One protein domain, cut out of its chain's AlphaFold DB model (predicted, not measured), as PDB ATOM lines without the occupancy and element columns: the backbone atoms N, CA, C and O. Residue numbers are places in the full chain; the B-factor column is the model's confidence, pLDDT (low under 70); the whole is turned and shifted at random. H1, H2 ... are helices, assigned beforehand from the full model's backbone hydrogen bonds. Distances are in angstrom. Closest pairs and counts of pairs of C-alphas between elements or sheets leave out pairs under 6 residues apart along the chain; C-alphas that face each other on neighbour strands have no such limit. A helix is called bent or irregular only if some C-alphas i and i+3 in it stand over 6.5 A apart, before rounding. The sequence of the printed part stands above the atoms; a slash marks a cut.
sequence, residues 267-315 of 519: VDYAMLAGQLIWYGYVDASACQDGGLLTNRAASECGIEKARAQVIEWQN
ATOM      1  N   VAL A 267     -33.594  37.307  20.534       94.25
ATOM      2  CA  VAL A 267     -32.274  37.248  21.163       94.25
ATOM      3  C   VAL A 267     -31.385  36.245  20.434       94.25
ATOM      4  O   VAL A 267     -31.750  35.080  20.266       94.25
ATOM      5  N   ASP A 268     -30.181  36.684  20.070       94.62
ATOM      6  CA  ASP A 268     -29.124  35.850  19.492       94.62
ATOM      7  C   ASP A 268     -28.460  34.970  20.577       94.62
ATOM      8  O   ASP A 268     -27.303  35.157  20.956       94.62
ATOM      9  N   TYR A 269     -29.223  34.013  21.117       96.81
ATOM     10  CA  TYR A 269     -28.789  33.071  22.154       96.81
ATOM     11  C   TYR A 269     -27.663  32.155  21.648       96.81
ATOM     12  O   TYR A 269     -27.904  31.098  21.067       96.81
ATOM     13  N   ALA A 270     -26.410  32.551  21.882       97.00
ATOM     14  CA  ALA A 270     -25.234  31.854  21.360       97.00
ATOM     15  C   ALA A 270     -25.090  30.400  21.857       97.00
ATOM     16  O   ALA A 270     -24.553  29.565  21.128       97.00
ATOM     17  N   MET A 271     -25.568  30.068  23.065       96.88
ATOM     18  CA  MET A 271     -25.524  28.686  23.564       96.88
ATOM     19  C   MET A 271     -26.637  27.834  22.940       96.88
ATOM     20  O   MET A 271     -26.357  26.716  22.516       96.88
ATOM     21  N   LEU A 272     -27.856  28.374  22.794       97.94
ATOM     22  CA  LEU A 272     -28.945  27.707  22.065       97.94
ATOM     23  C   LEU A 272     -28.567  27.471  20.594       97.94
ATOM     24  O   LEU A 272     -28.683  26.354  20.102       97.94
ATOM     25  N   ALA A 273     -28.041  28.492  19.909       98.50
ATOM     26  CA  ALA A 273     -27.518  28.378  18.548       98.50
ATOM     27  C   ALA A 273     -26.473  27.253  18.433       98.50
ATOM     28  O   ALA A 273     -26.511  26.452  17.498       98.50
ATOM     29  N   GLY A 274     -25.577  27.161  19.422       98.06
ATOM     30  CA  GLY A 274     -24.579  26.101  19.520       98.06
ATOM     31  C   GLY A 274     -25.192  24.705  19.662       98.06
ATOM     32  O   GLY A 274     -24.779  23.787  18.953       98.06
ATOM     33  N   GLN A 275     -26.218  24.545  20.504       97.44
ATOM     34  CA  GLN A 275     -26.944  23.276  20.646       97.44
ATOM     35  C   GLN A 275     -27.683  22.885  19.362       97.44
ATOM     36  O   GLN A 275     -27.574  21.744  18.916       97.44
ATOM     37  N   LEU A 276     -28.373  23.829  18.717       98.31
ATOM     38  CA  LEU A 276     -29.110  23.579  17.476       98.31
ATOM     39  C   LEU A 276     -28.185  23.108  16.340       98.31
ATOM     40  O   LEU A 276     -28.538  22.187  15.604       98.31
ATOM     41  N   ILE A 277     -26.978  23.673  16.236       98.44
ATOM     42  CA  ILE A 277     -25.944  23.195  15.305       98.44
ATOM     43  C   ILE A 277     -25.412  21.820  15.739       98.44
ATOM     44  O   ILE A 277     -25.342  20.899  14.927       98.44
ATOM     45  N   TRP A 278     -25.062  21.649  17.019       96.31
ATOM     46  CA  TRP A 278     -24.459  20.418  17.544       96.31
ATOM     47  C   TRP A 278     -25.364  19.183  17.403       96.31
ATOM     48  O   TRP A 278     -24.883  18.101  17.066       96.31
ATOM     49  N   TYR A 279     -26.672  19.343  17.620       96.19
ATOM     50  CA  TYR A 279     -27.674  18.288  17.436       96.19
ATOM     51  C   TYR A 279     -28.164  18.145  15.982       96.19
ATOM     52  O   TYR A 279     -28.932  17.232  15.686       96.19
ATOM     53  N   GLY A 280     -27.698  18.993  15.057       96.75
ATOM     54  CA  GLY A 280     -27.999  18.889  13.626       96.75
ATOM     55  C   GLY A 280     -29.353  19.462  13.194       96.75
ATOM     56  O   GLY A 280     -29.792  19.175  12.082       96.75
ATOM     57  N   TYR A 281     -30.000  20.284  14.028       97.81
ATOM     58  CA  TYR A 281     -31.166  21.085  13.625       97.81
ATOM     59  C   TYR A 281     -30.778  22.199  12.637       97.81
ATOM     60  O   TYR A 281     -31.598  22.620  11.825       97.81
ATOM     61  N   VAL A 282     -29.522  22.663  12.680       98.25
ATOM     62  CA  VAL A 282     -28.976  23.705  11.797       98.25
ATOM     63  C   VAL A 282     -27.692  23.214  11.125       98.25
ATOM     64  O   VAL A 282     -26.738  22.834  11.801       98.25
ATOM     65  N   ASP A 283     -27.631  23.281   9.793       98.06
ATOM     66  CA  ASP A 283     -26.397  23.035   9.036       98.06
ATOM     67  C   ASP A 283     -25.531  24.305   8.964       98.06
ATOM     68  O   ASP A 283     -25.823  25.250   8.227       98.06
ATOM     69  N   ALA A 284     -24.435  24.307   9.724       97.88
ATOM     70  CA  ALA A 284     -23.411  25.350   9.703       97.88
ATOM     71  C   ALA A 284     -22.098  24.904   9.020       97.88
ATOM     72  O   ALA A 284     -21.059  25.538   9.201       97.88
ATOM     73  N   SER A 285     -22.118  23.856   8.184       97.19
ATOM     74  CA  SER A 285     -20.935  23.341   7.461       97.19
ATOM     75  C   SER A 285     -20.269  24.348   6.511       97.19
ATOM     76  O   SER A 285     -19.105  24.182   6.142       97.19
ATOM     77  N   ALA A 286     -20.979  25.416   6.134       97.31
ATOM     78  CA  ALA A 286     -20.437  26.541   5.373       97.31
ATOM     79  C   ALA A 286     -19.541  27.485   6.208       97.31
ATOM     80  O   ALA A 286     -18.811  28.294   5.633       97.31
ATOM     81  N   CYS A 287     -19.593  27.410   7.541       97.75
ATOM     82  CA  CYS A 287     -18.720  28.160   8.441       97.75
ATOM     83  C   CYS A 287     -17.363  27.450   8.590       97.75
ATOM     84  O   CYS A 287     -17.296  26.226   8.679       97.75
ATOM     85  N   GLN A 288     -16.266  28.213   8.647       95.94
ATOM     86  CA  GLN A 288     -14.896  27.666   8.677       95.94
ATOM     87  C   GLN A 288     -14.612  26.764   9.898       95.94
ATOM     88  O   GLN A 288     -13.769  25.872   9.837       95.94
ATOM     89  N   ASP A 289     -15.314  27.013  10.997       95.00
ATOM     90  CA  ASP A 289     -15.278  26.307  12.279       95.00
ATOM     91  C   ASP A 289     -16.454  25.322  12.456       95.00
ATOM     92  O   ASP A 289     -16.666  24.796  13.546       95.00
ATOM     93  N   GLY A 290     -17.251  25.087  11.407       96.62
ATOM     94  CA  GLY A 290     -18.519  24.359  11.507       96.62
ATOM     95  C   GLY A 290     -19.595  25.099  12.313       96.62
ATOM     96  O   GLY A 290     -20.567  24.480  12.730       96.62
ATOM     97  N   GLY A 291     -19.415  26.401  12.559       97.56
ATOM     98  CA  GLY A 291     -20.338  27.263  13.296       97.56
ATOM     99  C   GLY A 291     -20.155  27.241  14.812       97.56
ATOM    100  O   GLY A 291     -20.958  27.859  15.505       97.56
ATOM    101  N   LEU A 292     -19.140  26.551  15.345       98.06
ATOM    102  CA  LEU A 292     -18.980  26.313  16.784       98.06
ATOM    103  C   LEU A 292     -17.631  26.787  17.333       98.06
ATOM    104  O   LEU A 292     -16.563  26.503  16.792       98.06
ATOM    105  N   LEU A 293     -17.688  27.444  18.490       96.62
ATOM    106  CA  LEU A 293     -16.540  27.782  19.324       96.62
ATOM    107  C   LEU A 293     -16.110  26.586  20.194       96.62
ATOM    108  O   LEU A 293     -16.829  25.602  20.368       96.62
ATOM    109  N   THR A 294     -14.929  26.683  20.811       93.31
ATOM    110  CA  THR A 294     -14.351  25.614  21.650       93.31
ATOM    111  C   THR A 294     -15.186  25.256  22.884       93.31
ATOM    112  O   THR A 294     -15.087  24.135  23.377       93.31
ATOM    113  N   ASN A 295     -16.023  26.175  23.369       90.50
ATOM    114  CA  ASN A 295     -16.976  25.967  24.464       90.50
ATOM    115  C   ASN A 295     -18.356  25.456  23.991       90.50
ATOM    116  O   ASN A 295     -19.273  25.389  24.803       90.50
ATOM    117  N   ARG A 296     -18.506  25.108  22.704       92.75
ATOM    118  CA  ARG A 296     -19.766  24.741  22.024       92.75
ATOM    119  C   ARG A 296     -20.822  25.846  21.909       92.75
ATOM    120  O   ARG A 296     -21.904  25.562  21.408       92.75
ATOM    121  N   ALA A 297     -20.525  27.089  22.289       96.75
ATOM    122  CA  ALA A 297     -21.330  28.216  21.827       96.75
ATOM    123  C   ALA A 297     -21.197  28.346  20.300       96.75
ATOM    124  O   ALA A 297     -20.163  27.984  19.733       96.75
ATOM    125  N   ALA A 298     -22.209  28.890  19.633       98.06
ATOM    126  CA  ALA A 298     -22.082  29.243  18.229       98.06
ATOM    127  C   ALA A 298     -21.057  30.376  18.031       98.06
ATOM    128  O   ALA A 298     -20.960  31.298  18.846       98.06
ATOM    129  N   SER A 299     -20.298  30.314  16.938       97.88
ATOM    130  CA  SER A 299     -19.498  31.449  16.465       97.88
ATOM    131  C   SER A 299     -20.386  32.495  15.785       97.88
ATOM    132  O   SER A 299     -21.570  32.253  15.576       97.88
ATOM    133  N   GLU A 300     -19.844  33.652  15.397       97.19
ATOM    134  CA  GLU A 300     -20.615  34.695  14.692       97.19
ATOM    135  C   GLU A 300     -21.308  34.144  13.426       97.19
ATOM    136  O   GLU A 300     -22.500  34.365  13.216       97.19
ATOM    137  N   CYS A 301     -20.597  33.317  12.648       98.25
ATOM    138  CA  CYS A 301     -21.168  32.602  11.505       98.25
ATOM    139  C   CYS A 301     -22.222  31.567  11.939       98.25
ATOM    140  O   CYS A 301     -23.272  31.462  11.312       98.25
ATOM    141  N   GLY A 302     -21.980  30.828  13.029       98.31
ATOM    142  CA  GLY A 302     -22.958  29.888  13.582       98.31
ATOM    143  C   GLY A 302     -24.259  30.562  14.029       98.31
ATOM    144  O   GLY A 302     -25.337  30.072  13.707       98.31
ATOM    145  N   ILE A 303     -24.173  31.718  14.695       98.12
ATOM    146  CA  ILE A 303     -25.330  32.530  15.100       98.12
ATOM    147  C   ILE A 303     -26.113  32.972  13.859       98.12
ATOM    148  O   ILE A 303     -27.325  32.784  13.820       98.12
ATOM    149  N   GLU A 304     -25.442  33.470  12.814       97.94
ATOM    150  CA  GLU A 304     -26.097  33.833  11.547       97.94
ATOM    151  C   GLU A 304     -26.853  32.641  10.929       97.94
ATOM    152  O   GLU A 304     -28.004  32.790  10.517       97.94
ATOM    153  N   LYS A 305     -26.243  31.444  10.901       98.38
ATOM    154  CA  LYS A 305     -26.885  30.224  10.371       98.38
ATOM    155  C   LYS A 305     -28.045  29.732  11.231       98.38
ATOM    156  O   LYS A 305     -29.043  29.275  10.681       98.38
ATOM    157  N   ALA A 306     -27.936  29.836  12.552       98.44
ATOM    158  CA  ALA A 306     -28.951  29.355  13.482       98.44
ATOM    159  C   ALA A 306     -30.082  30.361  13.745       98.44
ATOM    160  O   ALA A 306     -31.121  29.953  14.262       98.44
ATOM    161  N   ARG A 307     -29.921  31.645  13.385       97.62
ATOM    162  CA  ARG A 307     -30.804  32.757  13.793       97.62
ATOM    163  C   ARG A 307     -32.297  32.464  13.639       97.62
ATOM    164  O   ARG A 307     -33.058  32.695  14.572       97.62
ATOM    165  N   ALA A 308     -32.721  31.939  12.489       97.38
ATOM    166  CA  ALA A 308     -34.130  31.626  12.243       97.38
ATOM    167  C   ALA A 308     -34.664  30.555  13.214       97.38
ATOM    168  O   ALA A 308     -35.723  30.739  13.808       97.38
ATOM    169  N   GLN A 309     -33.892  29.485  13.438       98.44
ATOM    170  CA  GLN A 309     -34.266  28.408  14.354       98.44
ATOM    171  C   GLN A 309     -34.223  28.862  15.820       98.44
ATOM    172  O   GLN A 309     -35.089  28.483  16.596       98.44
ATOM    173  N   VAL A 310     -33.257  29.711  16.189       98.19
ATOM    174  CA  VAL A 310     -33.143  30.340  17.519       98.19
ATOM    175  C   VAL A 310     -34.347  31.237  17.824       98.19
ATOM    176  O   VAL A 310     -34.818  31.268  18.961       98.19
ATOM    177  N   ILE A 311     -34.861  31.958  16.824       97.38
ATOM    178  CA  ILE A 311     -36.071  32.785  16.946       97.38
ATOM    179  C   ILE A 311     -37.322  31.908  17.082       97.38
ATOM    180  O   ILE A 311     -38.144  32.170  17.952       97.38
ATOM    181  N   GLU A 312     -37.474  30.860  16.273       97.75
ATOM    182  CA  GLU A 312     -38.602  29.926  16.403       97.75
ATOM    183  C   GLU A 312     -38.611  29.264  17.794       97.75
ATOM    184  O   GLU A 312     -39.598  29.329  18.528       97.75
ATOM    185  N   TRP A 313     -37.464  28.731  18.214       98.06
ATOM    186  CA  TRP A 313     -37.321  27.948  19.440       98.06
ATOM    187  C   TRP A 313     -37.533  28.765  20.726       98.06
ATOM    188  O   TRP A 313     -38.104  28.254  21.688       98.06
ATOM    189  N   GLN A 314     -37.138  30.047  20.751       96.88
ATOM    190  CA  GLN A 314     -37.372  30.932  21.908       96.88
ATOM    191  C   GLN A 314     -38.802  31.496  21.991       96.88
ATOM    192  O   GLN A 314     -39.123  32.209  22.944       96.88
ATOM    193  N   ASN A 315     -39.648  31.249  20.982       97.56
ATOM    194  CA  ASN A 315     -41.017  31.768  20.913       97.56
ATOM    195  C   ASN A 315     -42.095  30.678  20.844       97.56
ATOM    196  O   ASN A 315     -43.254  30.979  21.124       97.56
TER     197      ASN A 315
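This is residues 267 to 315 of the 519 residues of an uncharacterized protein of Pelolinea submarina (UniProt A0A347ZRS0). Two helices cross about at right angles, the short H1 over the longer H2, and a long loop, residues 279 to 299, fills one end of the domain beside the start of H2. The last printed residues, 314 and 315, which follow H2, lie at the other end of the longest axis. The printed part has 49 residues with two named helices, H1 then H2, and no named strand; the class is all helix, though under half of the residues, 23, are in named elements. It is compact, with a radius of gyration of the C-alphas of 9.1 A, and elongated, spanning 29 by 18 by 17 A.

H1, residues 270 to 278, begins at C-alpha 270 (-25.234, 31.854, 21.360) and is 12.1 A long from first to last C-alpha. H2, residues 300 to 313, is 18.6 A long and ends at C-alpha 313 (-37.321, 27.948, 19.440). H2 is irregular: C-alphas 305 and 308 are 7.6 A apart.

H1 and H2 touch; their closest C-alphas, those of Ala 273 and Ala 306, are 5.4 A apart. Their lines are about perpendicular, at 90 degrees. In H1 every O i to N i+4 pair is within hydrogen-bond range, in H2 8 of 10.

The two C-alphas farthest apart, those of Gln 288 and Asn 315, are 29.1 A apart. The link from H1 to H2 is long, 21 residues. The printed part has no cut, and no printed residue is under 70 in pLDDT.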